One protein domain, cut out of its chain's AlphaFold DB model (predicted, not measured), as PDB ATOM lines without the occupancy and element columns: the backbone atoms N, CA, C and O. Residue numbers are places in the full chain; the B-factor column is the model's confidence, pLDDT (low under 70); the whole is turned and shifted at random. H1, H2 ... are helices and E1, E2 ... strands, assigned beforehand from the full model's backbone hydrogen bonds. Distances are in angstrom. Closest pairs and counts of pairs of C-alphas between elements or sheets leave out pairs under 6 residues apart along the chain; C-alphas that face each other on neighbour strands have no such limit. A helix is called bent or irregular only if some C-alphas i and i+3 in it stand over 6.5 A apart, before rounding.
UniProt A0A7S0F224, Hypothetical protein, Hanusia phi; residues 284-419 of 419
ATOM      1  N   SER A 284      92.372 171.845 123.146       90.00
ATOM      2  CA  SER A 284      92.067 172.671 124.308       90.00
ATOM      3  C   SER A 284      92.963 172.223 125.453       90.00
ATOM      4  O   SER A 284      93.065 171.023 125.709       90.00
ATOM      5  N   ALA A 285      93.605 173.159 126.154       90.62
ATOM      6  CA  ALA A 285      94.510 172.820 127.251       90.62
ATOM      7  C   ALA A 285      93.807 172.022 128.368       90.62
ATOM      8  O   ALA A 285      94.395 171.098 128.922       90.62
ATOM      9  N   SER A 286      92.523 172.300 128.641       90.88
ATOM     10  CA  SER A 286      91.743 171.602 129.675       90.88
ATOM     11  C   SER A 286      91.467 170.127 129.363       90.88
ATOM     12  O   SER A 286      91.271 169.342 130.285       90.88
ATOM     13  N   LYS A 287      91.511 169.711 128.088       92.44
ATOM     14  CA  LYS A 287      91.403 168.296 127.676       92.44
ATOM     15  C   LYS A 287      92.592 167.455 128.161       92.44
ATOM     16  O   LYS A 287      92.464 166.243 128.292       92.44
ATOM     17  N   TYR A 288      93.732 168.102 128.398       94.19
ATOM     18  CA  TYR A 288      94.991 167.475 128.795       94.19
ATOM     19  C   TYR A 288      95.414 167.867 130.215       94.19
ATOM     20  O   TYR A 288      96.564 167.649 130.574       94.19
ATOM     21  N   GLN A 289      94.506 168.459 130.999       92.69
ATOM     22  CA  GLN A 289      94.777 168.862 132.375       92.69
ATOM     23  C   GLN A 289      95.141 167.646 133.237       92.69
ATOM     24  O   GLN A 289      94.498 166.600 133.152       92.69
ATOM     25  N   VAL A 290      96.168 167.812 134.067       94.12
ATOM     26  CA  VAL A 290      96.752 166.770 134.921       94.12
ATOM     27  C   VAL A 290      96.592 167.113 136.400       94.12
ATOM     28  O   VAL A 290      96.487 168.291 136.752       94.12
ATOM     29  N   GLU A 291      96.576 166.096 137.266       92.38
ATOM     30  CA  GLU A 291      96.630 166.294 138.724       92.38
ATOM     31  C   GLU A 291      98.077 166.266 139.229       92.38
ATOM     32  O   GLU A 291      98.430 167.016 140.139       92.38
ATOM     33  N   ASP A 292      98.921 165.423 138.626       92.75
ATOM     34  CA  ASP A 292     100.335 165.285 138.968       92.75
ATOM     35  C   ASP A 292     101.180 165.169 137.683       92.75
ATOM     36  O   ASP A 292     101.216 164.099 137.070       92.75
ATOM     37  N   PRO A 293     101.896 166.232 137.268       92.19
ATOM     38  CA  PRO A 293     102.707 166.255 136.046       92.19
ATOM     39  C   PRO A 293     103.768 165.161 135.920       92.19
ATOM     40  O   PRO A 293     104.209 164.874 134.802       92.19
ATOM     41  N   VAL A 294     104.189 164.557 137.034       92.38
ATOM     42  CA  VAL A 294     105.134 163.436 137.038       92.38
ATOM     43  C   VAL A 294     104.418 162.123 136.717       92.38
ATOM     44  O   VAL A 294     104.895 161.350 135.887       92.38
ATOM     45  N   LYS A 295     103.255 161.867 137.329       90.25
ATOM     46  CA  LYS A 295     102.474 160.639 137.071       90.25
ATOM     47  C   LYS A 295     101.764 160.678 135.721       90.25
ATOM     48  O   LYS A 295     101.764 159.691 134.989       90.25
ATOM     49  N   ASP A 296     101.206 161.834 135.382       92.31
ATOM     50  CA  ASP A 296     100.363 162.052 134.209       92.31
ATOM     51  C   ASP A 296     101.180 162.507 132.983       92.31
ATOM     52  O   ASP A 296     100.634 163.112 132.057       92.31
ATOM     53  N   TYR A 297     102.489 162.210 132.948       90.38
ATOM     54  CA  TYR A 297     103.413 162.595 131.872       90.38
ATOM     55  C   TYR A 297     102.833 162.366 130.469       90.38
ATOM     56  O   TYR A 297     102.792 163.279 129.642       90.38
ATOM     57  N   ALA A 298     102.322 161.160 130.211       91.25
ATOM     58  CA  ALA A 298     101.772 160.801 128.910       91.25
ATOM     59  C   ALA A 298     100.585 161.689 128.485       91.25
ATOM     60  O   ALA A 298     100.388 161.903 127.290       91.25
ATOM     61  N   VAL A 299      99.812 162.227 129.436       94.44
ATOM     62  CA  VAL A 299      98.642 163.072 129.160       94.44
ATOM     63  C   VAL A 299      99.089 164.446 128.670       94.44
ATOM     64  O   VAL A 299      98.727 164.842 127.559       94.44
ATOM     65  N   TRP A 300      99.911 165.159 129.446       94.81
ATOM     66  CA  TRP A 300     100.354 166.495 129.040       94.81
ATOM     67  C   TRP A 300     101.319 166.450 127.848       94.81
ATOM     68  O   TRP A 300     101.311 167.339 126.997       94.81
ATOM     69  N   TYR A 301     102.112 165.387 127.709       93.56
ATOM     70  CA  TYR A 301     103.025 165.251 126.576       93.56
ATOM     71  C   TYR A 301     102.292 164.964 125.254       93.56
ATOM     72  O   TYR A 301     102.672 165.505 124.214       93.56
ATOM     73  N   GLU A 302     101.198 164.189 125.260       93.62
ATOM     74  CA  GLU A 302     100.323 164.078 124.080       93.62
ATOM     75  C   GLU A 302      99.573 165.384 123.784       93.62
ATOM     76  O   GLU A 302      99.388 165.726 122.615       93.62
ATOM     77  N   GLY A 303      99.194 166.158 124.806       95.19
ATOM     78  CA  GLY A 303      98.624 167.492 124.609       95.19
ATOM     79  C   GLY A 303      99.602 168.463 123.944       95.19
ATOM     80  O   GLY A 303      99.220 169.170 123.012       95.19
ATOM     81  N   LEU A 304     100.882 168.429 124.327       95.62
ATOM     82  CA  LEU A 304     101.933 169.198 123.659       95.62
ATOM     83  C   LEU A 304     102.126 168.766 122.195       95.62
ATOM     84  O   LEU A 304     102.231 169.617 121.313       95.62
ATOM     85  N   LYS A 305     102.117 167.458 121.904       94.12
ATOM     86  CA  LYS A 305     102.155 166.965 120.513       94.12
ATOM     87  C   LYS A 305     100.954 167.450 119.707       94.12
ATOM     88  O   LYS A 305     101.123 167.825 118.551       94.12
ATOM     89  N   GLU A 306      99.759 167.463 120.293       94.94
ATOM     90  CA  GLU A 306      98.551 167.941 119.617       94.94
ATOM     91  C   GLU A 306      98.597 169.455 119.353       94.94
ATOM     92  O   GLU A 306      98.278 169.886 118.247       94.94
ATOM     93  N   LEU A 307      99.094 170.254 120.305       95.69
ATOM     94  CA  LEU A 307      99.361 171.686 120.116       95.69
ATOM     95  C   LEU A 307     100.283 171.924 118.909       95.69
ATOM     96  O   LEU A 307      99.979 172.745 118.044       95.69
ATOM     97  N   LEU A 308     101.385 171.174 118.813       94.62
ATOM     98  CA  LEU A 308     102.333 171.283 117.699       94.62
ATOM     99  C   LEU A 308     101.724 170.809 116.367       94.62
ATOM    100  O   LEU A 308     101.914 171.472 115.345       94.62
ATOM    101  N   ARG A 309     100.919 169.736 116.372       93.44
ATOM    102  CA  ARG A 309     100.141 169.308 115.194       93.44
ATOM    103  C   ARG A 309      99.183 170.395 114.718       93.44
ATOM    104  O   ARG A 309      99.066 170.573 113.508       93.44
ATOM    105  N   CYS A 310      98.537 171.142 115.616       94.44
ATOM    106  CA  CYS A 310      97.670 172.258 115.232       94.44
ATOM    107  C   CYS A 310      98.436 173.355 114.478       94.44
ATOM    108  O   CYS A 310      97.957 173.810 113.441       94.44
ATOM    109  N   TYR A 311      99.645 173.725 114.914       94.31
ATOM    110  CA  TYR A 311     100.500 174.657 114.161       94.31
ATOM    111  C   TYR A 311     100.859 174.127 112.762       94.31
ATOM    112  O   TYR A 311     100.760 174.860 111.773       94.31
ATOM    113  N   THR A 312     101.215 172.845 112.642       93.50
ATOM    114  CA  THR A 312     101.526 172.228 111.341       93.50
ATOM    115  C   THR A 312     100.307 172.102 110.427       93.50
ATOM    116  O   THR A 312     100.417 172.358 109.229       93.50
ATOM    117  N   ALA A 313      99.130 171.796 110.976       92.75
ATOM    118  CA  ALA A 313      97.871 171.725 110.233       92.75
ATOM    119  C   ALA A 313      97.374 173.094 109.726       92.75
ATOM    120  O   ALA A 313      96.556 173.140 108.813       92.75
ATOM    121  N   ARG A 314      97.869 174.205 110.288       93.12
ATOM    122  CA  ARG A 314      97.613 175.577 109.807       93.12
ATOM    123  C   ARG A 314      98.685 176.093 108.846       93.12
ATOM    124  O   ARG A 314      98.660 177.265 108.476       93.12
ATOM    125  N   GLY A 315      99.651 175.249 108.477       91.56
ATOM    126  CA  GLY A 315     100.758 175.645 107.615       91.56
ATOM    127  C   GLY A 315     101.718 176.644 108.263       91.56
ATOM    128  O   GLY A 315     102.368 177.394 107.545       91.56
ATOM    129  N   TYR A 316     101.821 176.685 109.598       91.50
ATOM    130  CA  TYR A 316     102.722 177.621 110.285       91.50
ATOM    131  C   TYR A 316     104.191 177.195 110.221       91.50
ATOM    132  O   TYR A 316     105.087 178.022 110.101       91.50
ATOM    133  N   GLY A 317     104.427 175.888 110.297       91.12
ATOM    134  CA  GLY A 317     105.740 175.255 110.333       91.12
ATOM    135  C   GLY A 317     105.573 173.754 110.545       91.12
ATOM    136  O   GLY A 317     104.518 173.295 110.989       91.12
ATOM    137  N   ILE A 318     106.590 172.970 110.218       89.69
ATOM    138  CA  ILE A 318     106.621 171.531 110.493       89.69
ATOM    139  C   ILE A 318     107.170 171.362 111.908       89.69
ATOM    140  O   ILE A 318     108.365 171.535 112.130       89.69
ATOM    141  N   CYS A 319     106.281 171.082 112.859       91.88
ATOM    142  CA  CYS A 319     106.569 171.105 114.286       91.88
ATOM    143  C   CYS A 319     106.731 169.679 114.839       91.88
ATOM    144  O   CYS A 319     105.843 168.841 114.666       91.88
ATOM    145  N   SER A 320     107.828 169.404 115.544       89.00
ATOM    146  CA  SER A 320     108.116 168.098 116.161       89.00
ATOM    147  C   SER A 320     108.800 168.237 117.528       89.00
ATOM    148  O   SER A 320     109.297 169.306 117.878       89.00
ATOM    149  N   ILE A 321     108.809 167.156 118.321       89.50
ATOM    150  CA  ILE A 321     109.509 167.083 119.615       89.50
ATOM    151  C   ILE A 321     110.640 166.062 119.509       89.50
ATOM    152  O   ILE A 321     110.380 164.855 119.540       89.50
ATOM    153  N   GLY A 322     111.876 166.552 119.411       77.19
ATOM    154  CA  GLY A 322     113.070 165.736 119.217       77.19
ATOM    155  C   GLY A 322     113.058 164.882 117.943       77.19
ATOM    156  O   GLY A 322     112.054 164.736 117.246       77.19
ATOM    157  N   GLU A 323     114.190 164.239 117.677       55.25
ATOM    158  CA  GLU A 323     114.254 163.069 116.798       55.25
ATOM    159  C   GLU A 323     115.039 161.955 117.502       55.25
ATOM    160  O   GLU A 323     115.714 162.184 118.509       55.25
ATOM    161  N   ARG A 324     114.886 160.712 117.029       46.22
ATOM    162  CA  ARG A 324     115.303 159.479 117.724       46.22
ATOM    163  C   ARG A 324     116.708 159.573 118.348       46.22
ATOM    164  O   ARG A 324     117.710 159.397 117.661       46.22
ATOM    165  N   GLY A 325     116.760 159.737 119.671       49.50
ATOM    166  CA  GLY A 325     117.993 159.708 120.468       49.50
ATOM    167  C   GLY A 325     118.582 161.070 120.860       49.50
ATOM    168  O   GLY A 325     119.536 161.080 121.633       49.50
ATOM    169  N   THR A 326     118.028 162.197 120.394       55.81
ATOM    170  CA  THR A 326     118.469 163.554 120.779       55.81
ATOM    171  C   THR A 326     117.290 164.525 120.891       55.81
ATOM    172  O   THR A 326     116.506 164.662 119.952       55.81
ATOM    173  N   GLY A 327     117.177 165.233 122.020       64.06
ATOM    174  CA  GLY A 327     116.159 166.275 122.226       64.06
ATOM    175  C   GLY A 327     114.738 165.773 122.519       64.06
ATOM    176  O   GLY A 327     113.819 166.582 122.588       64.06
ATOM    177  N   MET A 328     114.523 164.468 122.704       81.75
ATOM    178  CA  MET A 328     113.278 163.967 123.310       81.75
ATOM    179  C   MET A 328     113.346 164.117 124.834       81.75
ATOM    180  O   MET A 328     114.440 164.050 125.392       81.75
ATOM    181  N   LEU A 329     112.196 164.274 125.501       82.50
ATOM    182  CA  LEU A 329     112.149 164.293 126.963       82.50
ATOM    183  C   LEU A 329     112.624 162.950 127.535       82.50
ATOM    184  O   LEU A 329     112.131 161.893 127.130       82.50
ATOM    185  N   ASP A 330     113.541 163.006 128.497       85.00
ATOM    186  CA  ASP A 330     113.899 161.854 129.318       85.00
ATOM    187  C   ASP A 330     112.833 161.645 130.409       85.00
ATOM    188  O   ASP A 330     112.741 162.395 131.380       85.00
ATOM    189  N   ASP A 331     111.993 160.630 130.204       83.25
ATOM    190  CA  ASP A 331     110.914 160.224 131.113       83.25
ATOM    191  C   ASP A 331     111.449 159.667 132.448       83.25
ATOM    192  O   ASP A 331     110.757 159.730 133.460       83.25
ATOM    193  N   VAL A 332     112.684 159.150 132.484       84.62
ATOM    194  CA  VAL A 332     113.307 158.681 133.731       84.62
ATOM    195  C   VAL A 332     113.738 159.885 134.561       84.62
ATOM    196  O   VAL A 332     113.274 160.030 135.689       84.62
ATOM    197  N   ALA A 333     114.512 160.808 133.974       85.06
ATOM    198  CA  ALA A 333     114.919 162.046 134.647       85.06
ATOM    199  C   ALA A 333     113.704 162.869 135.119       85.06
ATOM    200  O   ALA A 333     113.641 163.307 136.267       85.06
ATOM    201  N   TRP A 334     112.664 162.987 134.281       90.56
ATOM    202  CA  TRP A 334     111.434 163.689 134.656       90.56
ATOM    203  C   TRP A 334     110.724 163.075 135.874       90.56
ATOM    204  O   TRP A 334     110.169 163.809 136.693       90.56
ATOM    205  N   ARG A 335     110.735 161.743 136.020       87.44
ATOM    206  CA  ARG A 335     110.071 161.061 137.143       87.44
ATOM    207  C   ARG A 335     110.910 160.981 138.409       87.44
ATOM    208  O   ARG A 335     110.342 161.039 139.500       87.44
ATOM    209  N   GLU A 336     112.218 160.801 138.266       89.06
ATOM    210  CA  GLU A 336     113.137 160.568 139.382       89.06
ATOM    211  C   GLU A 336     113.697 161.890 139.920       89.06
ATOM    212  O   GLU A 336     113.510 162.198 141.099       89.06
ATOM    213  N   ASP A 337     114.280 162.714 139.045       88.69
ATOM    214  CA  ASP A 337     114.930 163.979 139.409       88.69
ATOM    215  C   ASP A 337     113.952 165.167 139.459       88.69
ATOM    216  O   ASP A 337     114.255 166.195 140.063       88.69
ATOM    217  N   ARG A 338     112.762 165.031 138.846       89.69
ATOM    218  CA  ARG A 338     111.764 166.110 138.631       89.69
ATOM    219  C   ARG A 338     112.269 167.274 137.780       89.69
ATOM    220  O   ARG A 338     111.616 168.317 137.698       89.69
ATOM    221  N   GLU A 339     113.407 167.082 137.128       89.62
ATOM    222  CA  GLU A 339     114.039 168.016 136.212       89.62
ATOM    223  C   GLU A 339     114.322 167.277 134.905       89.62
ATOM    224  O   GLU A 339     114.778 166.137 134.895       89.62
ATOM    225  N   ALA A 340     114.005 167.907 133.780       91.62
ATOM    226  CA  ALA A 340     114.230 167.326 132.463       91.62
ATOM    227  C   ALA A 340     114.341 168.431 131.415       91.62
ATOM    228  O   ALA A 340     113.943 169.571 131.644       91.62
ATOM    229  N   SER A 341     114.850 168.101 130.231       91.00
ATOM    230  CA  SER A 341     114.828 169.029 129.104       91.00
ATOM    231  C   SER A 341     114.538 168.309 127.796       91.00
ATOM    232  O   SER A 341     114.736 167.098 127.676       91.00
ATOM    233  N   PHE A 342     114.018 169.052 126.824       91.88
ATOM    234  CA  PHE A 342     113.694 168.548 125.496       91.88
ATOM    235  C   PHE A 342     113.722 169.684 124.472       91.88
ATOM    236  O   PHE A 342     113.735 170.860 124.829       91.88
ATOM    237  N   THR A 343     113.714 169.336 123.190       91.88
ATOM    238  CA  THR A 343     113.821 170.292 122.088       91.88
ATOM    239  C   THR A 343     112.601 170.185 121.177       91.88
ATOM    240  O   THR A 343     112.292 169.108 120.661       91.88
ATOM    241  N   VAL A 344     111.917 171.304 120.938       92.38
ATOM    242  CA  VAL A 344     110.898 171.417 119.885       92.38
ATOM    243  C   VAL A 344     111.559 171.950 118.625       92.38
ATOM    244  O   VAL A 344     112.165 173.018 118.653       92.38
ATOM    245  N   PHE A 345     111.424 171.234 117.515       90.81
ATOM    246  CA  PHE A 345     111.883 171.696 116.208       90.81
ATOM    247  C   PHE A 345     110.708 172.267 115.413       90.81
ATOM    248  O   PHE A 345     109.614 171.705 115.425       90.81
ATOM    249  N   VAL A 346     110.940 173.381 114.718       91.31
ATOM    250  CA  VAL A 346     109.992 173.994 113.780       91.31
ATOM    251  C   VAL A 346     110.724 174.269 112.472       91.31
ATOM    252  O   VAL A 346     111.478 175.235 112.375       91.31
ATOM    253  N   SER A 347     110.523 173.414 111.475       88.56
ATOM    254  CA  SER A 347     111.150 173.534 110.151       88.56
ATOM    255  C   SER A 347     110.219 174.223 109.152       88.56
ATOM    256  O   SER A 347     108.999 174.082 109.248       88.56
ATOM    257  N   ASP A 348     110.788 174.931 108.173       87.56
ATOM    258  CA  ASP A 348     110.049 175.680 107.140       87.56
ATOM    259  C   ASP A 348     109.053 176.695 107.741       87.56
ATOM    260  O   ASP A 348     107.897 176.779 107.342       87.56
ATOM    261  N   LEU A 349     109.476 177.440 108.768       88.94
ATOM    262  CA  LEU A 349     108.618 178.396 109.478       88.94
ATOM    263  C   LEU A 349     108.072 179.478 108.520       88.94
ATOM    264  O   LEU A 349     108.828 180.255 107.940       88.94
ATOM    265  N   ALA A 350     106.747 179.584 108.410       89.81
ATOM    266  CA  ALA A 350     106.068 180.486 107.479       89.81
ATOM    267  C   ALA A 350     106.341 181.975 107.764       89.81
ATOM    268  O   ALA A 350     106.410 182.786 106.847       89.81
ATOM    269  N   VAL A 351     106.506 182.341 109.040       88.38
ATOM    270  CA  VAL A 351     106.698 183.727 109.521       88.38
ATOM    271  C   VAL A 351     108.172 184.090 109.773       88.38
ATOM    272  O   VAL A 351     108.499 185.011 110.522       88.38
ATOM    273  N   ASN A 352     109.086 183.324 109.179       87.50
ATOM    274  CA  ASN A 352     110.520 183.389 109.444       87.50
ATOM    275  C   ASN A 352     111.186 184.688 108.947       87.50
ATOM    276  O   ASN A 352     112.072 185.202 109.627       87.50
ATOM    277  N   ASP A 353     110.735 185.259 107.821       88.12
ATOM    278  CA  ASP A 353     111.237 186.557 107.332       88.12
ATOM    279  C   ASP A 353     110.948 187.668 108.368       88.12
ATOM    280  O   ASP A 353     111.825 188.475 108.680       88.12
ATOM    281  N   ALA A 354     109.751 187.673 108.972       89.12
ATOM    282  CA  ALA A 354     109.386 188.614 110.033       89.12
ATOM    283  C   ALA A 354     110.197 188.390 111.321       89.12
ATOM    284  O   ALA A 354     110.673 189.351 111.929       89.12
ATOM    285  N   ALA A 355     110.391 187.129 111.718       87.31
ATOM    286  CA  ALA A 355     111.148 186.775 112.917       87.31
ATOM    287  C   ALA A 355     112.631 187.173 112.803       87.31
ATOM    288  O   ALA A 355     113.186 187.756 113.734       87.31
ATOM    289  N   GLN A 356     113.255 186.937 111.643       85.06
ATOM    290  CA  GLN A 356     114.636 187.350 111.371       85.06
ATOM    291  C   GLN A 356     114.800 188.871 111.331       85.06
ATOM    292  O   GLN A 356     115.803 189.374 111.834       85.06
ATOM    293  N   ALA A 357     113.830 189.609 110.778       87.62
ATOM    294  CA  ALA A 357     113.861 191.071 110.783       87.62
ATOM    295  C   ALA A 357     113.835 191.633 112.220       87.62
ATOM    296  O   ALA A 357     114.711 192.413 112.591       87.62
ATOM    297  N   LEU A 358     112.905 191.162 113.063       87.12
ATOM    298  CA  LEU A 358     112.800 191.574 114.472       87.12
ATOM    299  C   LEU A 358     114.049 191.208 115.296       87.12
ATOM    300  O   LEU A 358     114.496 191.994 116.136       87.12
ATOM    301  N   ALA A 359     114.637 190.034 115.044       82.56
ATOM    302  CA  ALA A 359     115.878 189.614 115.688       82.56
ATOM    303  C   ALA A 359     117.081 190.474 115.244       82.56
ATOM    304  O   ALA A 359     117.876 190.932 116.069       82.56
ATOM    305  N   GLY A 360     117.185 190.770 113.943       80.44
ATOM    306  CA  GLY A 360     118.233 191.625 113.376       80.44
ATOM    307  C   GLY A 360     118.243 193.050 113.941       80.44
ATOM    308  O   GLY A 360     119.304 193.660 114.053       80.44
ATOM    309  N   GLU A 361     117.088 193.556 114.377       80.31
ATOM    310  CA  GLU A 361     116.937 194.868 115.019       80.31
ATOM    311  C   GLU A 361     117.266 194.874 116.523       80.31
ATOM    312  O   GLU A 361     117.007 195.857 117.221       80.31
ATOM    313  N   SER A 362     117.875 193.805 117.050       65.88
ATOM    314  CA  SER A 362     118.190 193.621 118.477       65.88
ATOM    315  C   SER A 362     116.956 193.632 119.397       65.88
ATOM    316  O   SER A 362     117.026 193.995 120.575       65.88
ATOM    317  N   ILE A 363     115.817 193.171 118.867       69.12
ATOM    318  CA  ILE A 363     114.565 192.958 119.607       69.12
ATOM    319  C   ILE A 363     114.208 191.459 119.649       69.12
ATOM    320  O   ILE A 363     113.044 191.080 119.523       69.12
ATOM    321  N   ASN A 364     115.220 190.604 119.854       69.00
ATOM    322  CA  ASN A 364     115.096 189.138 119.935       69.00
ATOM    323  C   ASN A 364     113.926 188.692 120.828       69.00
ATOM    324  O   ASN A 364     113.120 187.869 120.404       69.00
ATOM    325  N   ASP A 365     113.777 189.301 122.011       75.75
ATOM    326  CA  ASP A 365     112.697 189.006 122.967       75.75
ATOM    327  C   ASP A 365     111.289 189.124 122.351       75.75
ATOM    328  O   ASP A 365     110.362 188.454 122.792       75.75
ATOM    329  N   LEU A 366     111.096 189.998 121.353       80.94
ATOM    330  CA  LEU A 366     109.806 190.185 120.682       80.94
ATOM    331  C   LEU A 366     109.666 189.383 119.388       80.94
ATOM    332  O   LEU A 366     108.539 189.199 118.933       80.94
ATOM    333  N   ALA A 367     110.753 188.846 118.831       82.50
ATOM    334  CA  ALA A 367     110.648 187.833 117.784       82.50
ATOM    335  C   ALA A 367     109.921 186.580 118.313       82.50
ATOM    336  O   ALA A 367     109.137 185.979 117.583       82.50
ATOM    337  N   GLU A 368     110.071 186.251 119.605       85.31
ATOM    338  CA  GLU A 368     109.370 185.126 120.246       85.31
ATOM    339  C   GLU A 368     107.836 185.241 120.229       85.31
ATOM    340  O   GLU A 368     107.155 184.222 120.295       85.31
ATOM    341  N   VAL A 369     107.275 186.448 120.070       87.25
ATOM    342  CA  VAL A 369     105.817 186.684 119.983       87.25
ATOM    343  C   VAL A 369     105.178 185.951 118.790       87.25
ATOM    344  O   VAL A 369     103.996 185.618 118.841       87.25
ATOM    345  N   ILE A 370     105.955 185.684 117.733       86.69
ATOM    346  CA  ILE A 370     105.545 184.920 116.537       86.69
ATOM    347  C   ILE A 370     106.217 183.549 116.447       86.69
ATOM    348  O   ILE A 370     106.267 182.939 115.383       86.69
ATOM    349  N   LEU A 371     106.743 183.045 117.558       89.62
ATOM    350  CA  LEU A 371     107.173 181.659 117.676       89.62
ATOM    351  C   LEU A 371     106.121 180.903 118.504       89.62
ATOM    352  O   LEU A 371     105.377 181.518 119.268       89.62
ATOM    353  N   PRO A 372     106.018 179.565 118.402       91.69
ATOM    354  CA  PRO A 372     105.127 178.810 119.283       91.69
ATOM    355  C   PRO A 372     105.615 178.798 120.747       91.69
ATOM    356  O   PRO A 372     104.847 178.425 121.634       91.69
ATOM    357  N   THR A 373     106.855 179.236 121.019       94.12
ATOM    358  CA  THR A 373     107.509 179.274 122.341       94.12
ATOM    359  C   THR A 373     106.605 179.787 123.475       94.12
ATOM    360  O   THR A 373     106.445 179.057 124.455       94.12
ATOM    361  N   PRO A 374     105.938 180.958 123.382       95.19
ATOM    362  CA  PRO A 374     105.160 181.496 124.503       95.19
ATOM    363  C   PRO A 374     103.914 180.659 124.807       95.19
ATOM    364  O   PRO A 374     103.491 180.554 125.955       95.19
ATOM    365  N   VAL A 375     103.334 180.033 123.778       96.38
ATOM    366  CA  VAL A 375     102.140 179.184 123.896       96.38
ATOM    367  C   VAL A 375     102.506 177.822 124.481       96.38
ATOM    368  O   VAL A 375     101.767 177.298 125.309       96.38
ATOM    369  N   ILE A 376     103.672 177.276 124.113       96.56
ATOM    370  CA  ILE A 376     104.224 176.056 124.719       96.56
ATOM    371  C   ILE A 376     104.517 176.282 126.210       96.56
ATOM    372  O   ILE A 376     104.128 175.463 127.041       96.56
ATOM    373  N   LEU A 377     105.144 177.409 126.567       96.56
ATOM    374  CA  LEU A 377     105.429 177.754 127.963       96.56
ATOM    375  C   LEU A 377     104.145 177.948 128.782       96.56
ATOM    376  O   LEU A 377     104.032 177.396 129.873       96.56
ATOM    377  N   GLU A 378     103.152 178.680 128.273       96.75
ATOM    378  CA  GLU A 378     101.867 178.833 128.971       96.75
ATOM    379  C   GLU A 378     101.084 177.513 129.053       96.75
ATOM    380  O   GLU A 378     100.422 177.275 130.062       96.75
ATOM    381  N   TYR A 379     101.202 176.622 128.060       97.38
ATOM    382  CA  TYR A 379     100.630 175.275 128.123       97.38
ATOM    383  C   TYR A 379     101.242 174.462 129.272       97.38
ATOM    384  O   TYR A 379     100.508 173.954 130.117       97.38
ATOM    385  N   LEU A 380     102.573 174.397 129.360       96.69
ATOM    386  CA  LEU A 380     103.284 173.679 130.426       96.69
ATOM    387  C   LEU A 380     102.983 174.271 131.816       96.69
ATOM    388  O   LEU A 380     102.688 173.530 132.756       96.69
ATOM    389  N   ARG A 381     102.945 175.605 131.938       96.12
ATOM    390  CA  ARG A 381     102.540 176.299 133.175       96.12
ATOM    391  C   ARG A 381     101.096 175.986 133.572       96.12
ATOM    392  O   ARG A 381     100.827 175.818 134.758       96.12
ATOM    393  N   ALA A 382     100.176 175.867 132.611       95.25
ATOM    394  CA  ALA A 382      98.790 175.469 132.872       95.25
ATOM    395  C   ALA A 382      98.667 174.019 133.376       95.25
ATOM    396  O   ALA A 382      97.687 173.693 134.045       95.25
ATOM    397  N   MET A 383      99.663 173.171 133.101       95.88
ATOM    398  CA  MET A 383      99.789 171.829 133.681       95.88
ATOM    399  C   MET A 383     100.454 171.837 135.068       95.88
ATOM    400  O   MET A 383     100.556 170.793 135.689       95.88
ATOM    401  N   GLY A 384     100.908 172.988 135.580       94.75
ATOM    402  CA  GLY A 384     101.617 173.090 136.863       94.75
ATOM    403  C   GLY A 384     103.131 172.855 136.783       94.75
ATOM    404  O   GLY A 384     103.789 172.758 137.819       94.75
ATOM    405  N   ILE A 385     103.699 172.786 135.575       95.44
ATOM    406  CA  ILE A 385     105.137 172.591 135.354       95.44
ATOM    407  C   ILE A 385     105.856 173.949 135.383       95.44
ATOM    408  O   ILE A 385     105.400 174.918 134.771       95.44
ATOM    409  N   GLN A 386     106.992 174.037 136.082       95.50
ATOM    410  CA  GLN A 386     107.885 175.196 135.984       95.50
ATOM    411  C   GLN A 386     108.769 175.003 134.755       95.50
ATOM    412  O   GLN A 386     109.368 173.945 134.586       95.50
ATOM    413  N   CYS A 387     108.832 176.003 133.879       95.25
ATOM    414  CA  CYS A 387     109.579 175.889 132.633       95.25
ATOM    415  C   CYS A 387     110.124 177.229 132.137       95.25
ATOM    416  O   CYS A 387     109.469 178.277 132.250       95.25
ATOM    417  N   ASP A 388     111.290 177.156 131.508       94.44
ATOM    418  CA  ASP A 388     111.847 178.184 130.638       94.44
ATOM    419  C   ASP A 388     112.176 177.591 129.260       94.44
ATOM    420  O   ASP A 388     112.007 176.392 129.018       94.44
ATOM    421  N   ALA A 389     112.542 178.464 128.323       93.38
ATOM    422  CA  ALA A 389     112.948 178.061 126.992       93.38
ATOM    423  C   ALA A 389     113.989 179.018 126.411       93.38
ATOM    424  O   ALA A 389     114.019 180.202 126.751       93.38
ATOM    425  N   GLU A 390     114.786 178.494 125.488       90.19
ATOM    426  CA  GLU A 390     115.739 179.238 124.674       90.19
ATOM    427  C   GLU A 390     115.524 178.900 123.193       90.19
ATOM    428  O   GLU A 390     115.499 177.730 122.796       90.19
ATOM    429  N   SER A 391     115.353 179.937 122.374       88.12
ATOM    430  CA  SER A 391     115.029 179.827 120.949       88.12
ATOM    431  C   SER A 391     116.291 179.970 120.082       88.12
ATOM    432  O   SER A 391     116.933 181.019 120.064       88.12
ATOM    433  N   TYR A 392     116.629 178.928 119.320       86.19
ATOM    434  CA  TYR A 392     117.820 178.836 118.472       86.19
ATOM    435  C   TYR A 392     117.437 178.750 116.991       86.19
ATOM    436  O   TYR A 392     116.813 177.786 116.551       86.19
ATOM    437  N   TYR A 393     117.856 179.729 116.192       84.62
ATOM    438  CA  TYR A 393     117.711 179.665 114.737       84.62
ATOM    439  C   TYR A 393     118.692 178.648 114.136       84.62
ATOM    440  O   TYR A 393     119.866 178.594 114.505       84.62
ATOM    441  N   LEU A 394     118.208 177.844 113.190       82.56
ATOM    442  CA  LEU A 394     118.952 176.789 112.506       82.56
ATOM    443  C   LEU A 394     118.797 176.933 110.988       82.56
ATOM    444  O   LEU A 394     117.749 177.335 110.488       82.56
ATOM    445  N   SER A 395     119.840 176.575 110.240       79.94
ATOM    446  CA  SER A 395     119.796 176.515 108.775       79.94
ATOM    447  C   SER A 395     120.041 175.085 108.312       79.94
ATOM    448  O   SER A 395     121.057 174.491 108.675       79.94
ATOM    449  N   SER A 396     119.150 174.540 107.476       70.19
ATOM    450  CA  SER A 396     119.365 173.241 106.821       70.19
ATOM    451  C   SER A 396     120.495 173.267 105.779       70.19
ATOM    452  O   SER A 396     120.906 172.213 105.289       70.19
ATOM    453  N   VAL A 397     121.022 174.455 105.452       74.19
ATOM    454  CA  VAL A 397     122.145 174.658 104.533       74.19
ATOM    455  C   VAL A 397     123.359 175.168 105.305       74.19
ATOM    456  O   VAL A 397     123.384 176.290 105.806       74.19
ATOM    457  N   TYR A 398     124.418 174.361 105.348       74.12
ATOM    458  CA  TYR A 398     125.710 174.827 105.842       74.12
ATOM    459  C   TYR A 398     126.298 175.880 104.892       74.12
ATOM    460  O   TYR A 398     126.505 175.612 103.708       74.12
ATOM    461  N   THR A 399     126.634 177.052 105.431       70.88
ATOM    462  CA  THR A 399     127.418 178.080 104.741       70.88
ATOM    463  C   THR A 399     128.670 178.418 105.540       70.88
ATOM    464  O   THR A 399     128.651 178.460 106.770       70.88
ATOM    465  N   ARG A 400     129.776 178.683 104.836       72.81
ATOM    466  CA  ARG A 400     131.000 179.237 105.438       72.81
ATOM    467  C   ARG A 400     130.963 180.756 105.580       72.81
ATOM    468  O   ARG A 400     131.763 181.300 106.332       72.81
ATOM    469  N   ASN A 401     130.089 181.432 104.836       75.69
ATOM    470  CA  ASN A 401     129.944 182.880 104.868       75.69
ATOM    471  C   ASN A 401     128.758 183.252 105.774       75.69
ATOM    472  O   ASN A 401     127.616 182.979 105.394       75.69
ATOM    473  N   PRO A 402     128.979 183.908 106.930       72.62
ATOM    474  CA  PRO A 402     127.892 184.332 107.811       72.62
ATOM    475  C   PRO A 402     126.886 185.272 107.133       72.62
ATOM    476  O   PRO A 402     125.712 185.252 107.485       72.62
ATOM    477  N   ALA A 403     127.296 186.052 106.124       73.38
ATOM    478  CA  ALA A 403     126.386 186.936 105.390       73.38
ATOM    479  C   ALA A 403     125.346 186.172 104.543       73.38
ATOM    480  O   ALA A 403     124.274 186.713 104.254       73.38
ATOM    481  N   ASP A 404     125.625 184.911 104.206       72.00
ATOM    482  CA  ASP A 404     124.723 184.009 103.479       72.00
ATOM    483  C   ASP A 404     123.909 183.110 104.425       72.00
ATOM    484  O   ASP A 404     123.123 182.282 103.968       72.00
ATOM    485  N   TYR A 405     124.074 183.254 105.746       74.56
ATOM    486  CA  TYR A 405     123.289 182.500 106.718       74.56
ATOM    487  C   TYR A 405     121.818 182.914 106.621       74.56
ATOM    488  O   TYR A 405     121.450 184.070 106.845       74.56
ATOM    489  N   ARG A 406     120.974 181.959 106.232       77.12
ATOM    490  CA  ARG A 406     119.520 182.091 106.155       77.12
ATOM    491  C   ARG A 406     118.939 180.912 106.932       77.12
ATOM    492  O   ARG A 406     118.890 179.808 106.381       77.12
ATOM    493  N   PRO A 407     118.599 181.087 108.218       80.62
ATOM    494  CA  PRO A 407     117.936 180.030 108.952       80.62
ATOM    495  C   PRO A 407     116.573 179.764 108.312       80.62
ATOM    496  O   PRO A 407     115.902 180.682 107.846       80.62
ATOM    497  N   ASP A 408     116.199 178.496 108.245       81.88
ATOM    498  CA  ASP A 408     114.930 177.989 107.709       81.88
ATOM    499  C   ASP A 408     114.168 177.154 108.751       81.88
ATOM    500  O   ASP A 408     113.051 176.701 108.505       81.88
ATOM    501  N   SER A 409     114.787 176.963 109.915       85.19
ATOM    502  CA  SER A 409     114.326 176.108 110.992       85.19
ATOM    503  C   SER A 409     114.609 176.775 112.342       85.19
ATOM    504  O   SER A 409     115.477 177.640 112.468       85.19
ATOM    505  N   LEU A 410     113.886 176.348 113.368       88.06
ATOM    506  CA  LEU A 410     114.033 176.789 114.749       88.06
ATOM    507  C   LEU A 410     114.143 175.555 115.649       88.06
ATOM    508  O   LEU A 410     113.393 174.599 115.466       88.06
ATOM    509  N   ALA A 411     115.035 175.592 116.632       89.94
ATOM    510  CA  ALA A 411     115.036 174.684 117.770       89.94
ATOM    511  C   ALA A 411     114.720 175.479 119.038       89.94
ATOM    512  O   ALA A 411     115.408 176.443 119.355       89.94
ATOM    513  N   ILE A 412     113.683 175.082 119.763       91.75
ATOM    514  CA  ILE A 412     113.308 175.655 121.053       91.75
ATOM    515  C   ILE A 412     113.733 174.634 122.101       91.75
ATOM    516  O   ILE A 412     113.100 173.584 122.232       91.75
ATOM    517  N   GLN A 413     114.823 174.911 122.809       93.06
ATOM    518  CA  GLN A 413     115.226 174.109 123.958       93.06
ATOM    519  C   GLN A 413     114.336 174.497 125.135       93.06
ATOM    520  O   GLN A 413     114.219 175.679 125.439       93.06
ATOM    521  N   ILE A 414     113.696 173.523 125.774       94.69
ATOM    522  CA  ILE A 414     112.771 173.723 126.891       94.69
ATOM    523  C   ILE A 414     113.314 172.957 128.088       94.69
ATOM    524  O   ILE A 414     113.538 171.747 127.997       94.69
ATOM    525  N   ASN A 415     113.486 173.650 129.211       94.00
ATOM    526  CA  ASN A 415     113.873 173.036 130.476       94.00
ATOM    527  C   ASN A 415     112.656 173.013 131.404       94.00
ATOM    528  O   ASN A 415     111.900 173.984 131.486       94.00
ATOM    529  N   LEU A 416     112.455 171.885 132.080       95.00
ATOM    530  CA  LEU A 416     111.339 171.620 132.976       95.00
ATOM    531  C   LEU A 416     111.846 171.369 134.393       95.00
ATOM    532  O   LEU A 416     112.847 170.680 134.581       95.00
ATOM    533  N   ALA A 417     111.087 171.847 135.371       92.69
ATOM    534  CA  ALA A 417     111.237 171.516 136.779       92.69
ATOM    535  C   ALA A 417     109.859 171.334 137.439       92.69
ATOM    536  O   ALA A 417     108.887 172.025 137.109       92.69
ATOM    537  N   TYR A 418     109.775 170.437 138.417       88.06
ATOM    538  CA  TYR A 418     108.587 170.228 139.245       88.06
ATOM    539  C   TYR A 418     108.974 170.127 140.726       88.06
ATOM    540  O   TYR A 418     109.973 169.501 141.073       88.06
ATOM    541  N   LYS A 419     108.210 170.790 141.606       72.94
ATOM    542  CA  LYS A 419     108.526 170.917 143.041       72.94
ATOM    543  C   LYS A 419     107.593 170.073 143.894       72.94
ATOM    544  O   LYS A 419     106.401 170.429 143.951       72.94
TER     545      LYS A 419
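Overview. This is residues 284 to 419 of the 419 residues of the protein "Hypothetical protein" of Hanusia phi (UniProt A0A7S0F224). A twisted sheet of four long and short strands makes a wall, with two helices, H2 and H6, side by side over one of its faces. The small hairpin of H4 and H5 sits beyond the first residues of H6, short H1 packs on H2, and the loop between E3 and E4 sticks out with its residues 399 to 404. The printed part has 136 residues, with six named helices and four named strands in the order H1, H2, E1, H3, E2, H4, H5, H6, E3, E4; the sheet's order is E1, E2, E4, E3, antiparallel throughout. The class is mixed, helices and strands. The whole is compact, with a radius of gyration of the C-alphas of 15.6 A, yet elongated in outline, spanning 48 by 28 by 26 A.

Along the chain. H1 is residues 285 to 288, beginning at C-alpha 285 at (94.510, 172.820, 127.251). H2, residues 297 to 313, is the longest helix and measures 24.1 A from first to last C-alpha. E1 is residues 318 to 321, 10.6 A long, and H3 is residues 331 to 336. E2, residues 339 to 347, runs 26.8 A from C-alpha 339 at (114.039, 168.016, 136.212). H4 is residues 352 to 360, 11.9 A long. H5, residues 364 to 370 and 11.0 A long, is neither bent nor irregular, but only just: C-alphas 367 and 370 are 6.0 A apart. H6, residues 373 to 382, measures 14.2 A. E3, residues 386 to 394, is 26.0 A long, and E4, residues 409 to 417, is 26.4 A long, ending at C-alpha 417 at (111.237, 171.516, 136.779).

Arrangement. E1 and E3 are the edge strands. E1 and E2 are antiparallel at 164 degrees, with N 318 and O 347 2.8 A apart, within hydrogen-bond range. E2 and E4, antiparallel at 163 degrees, have N 344 and O 412 within range at 2.9 A. E4 and E3, a hairpin, stand at 162 degrees, with N 411 and O 392 within range at 2.8 A. H2 and H6 lie on the same face of the sheet, an arrangement in two layers, helices over one face of a sheet. H6 lies over E4 and E3 at a height over the sheet of 9.1 A and runs along the strands, at 17 degrees to E3 on the local plane. H2, at a height of 6.0 A, lies only just over E1, with 3 of its 17 C-alphas falling on it, and runs along the strands, at 9 degrees to E1 on the local plane. With its residues 300 to 307 alone H2 touches H6, at a shallow tilt of 32 degrees, opposite ways; the closest C-alphas are those of Leu 304 and Ile 376, 7.3 A apart. H1 is not on the sheet and touches H2, whose residues 299 to 303 alone take part; the closest C-alphas are those of Tyr 288 and Trp 300, 5.5 A apart. H3 only grazes the sheet, with its residues 331 to 334; its closest C-alpha to E2 is that of Trp 334, 5.1 A from that of Ala 340. H4 and H5, a helical hairpin, touch at a shallow tilt of 20 degrees, opposite ways, with the C-alphas of Ala 355 and Ala 367 closest at 5.0 A. Each of the two only grazes the sheet, with just 5 pairs of C-alphas within 10 A. H4 and H6 are apart. Every O i to N i+4 pair is within hydrogen-bond range in H2, H3, H4 and H6; H5 has 0 of 3, but 3 of 4 O i to N i+3 pairs, and H1 is too short for an i+4 pair.

Size, cuts and confidence. The two C-alphas farthest apart are those of Glu 291 and Asn 401, at 50.3 A. The printed part has no cut and ends at Lys 419, the chain's last residue. The link from E3 to E4, 14 residues, is long. The mean pLDDT of the printed part is 86.9; residues 323 to 327 and 362 to 364 are under 70.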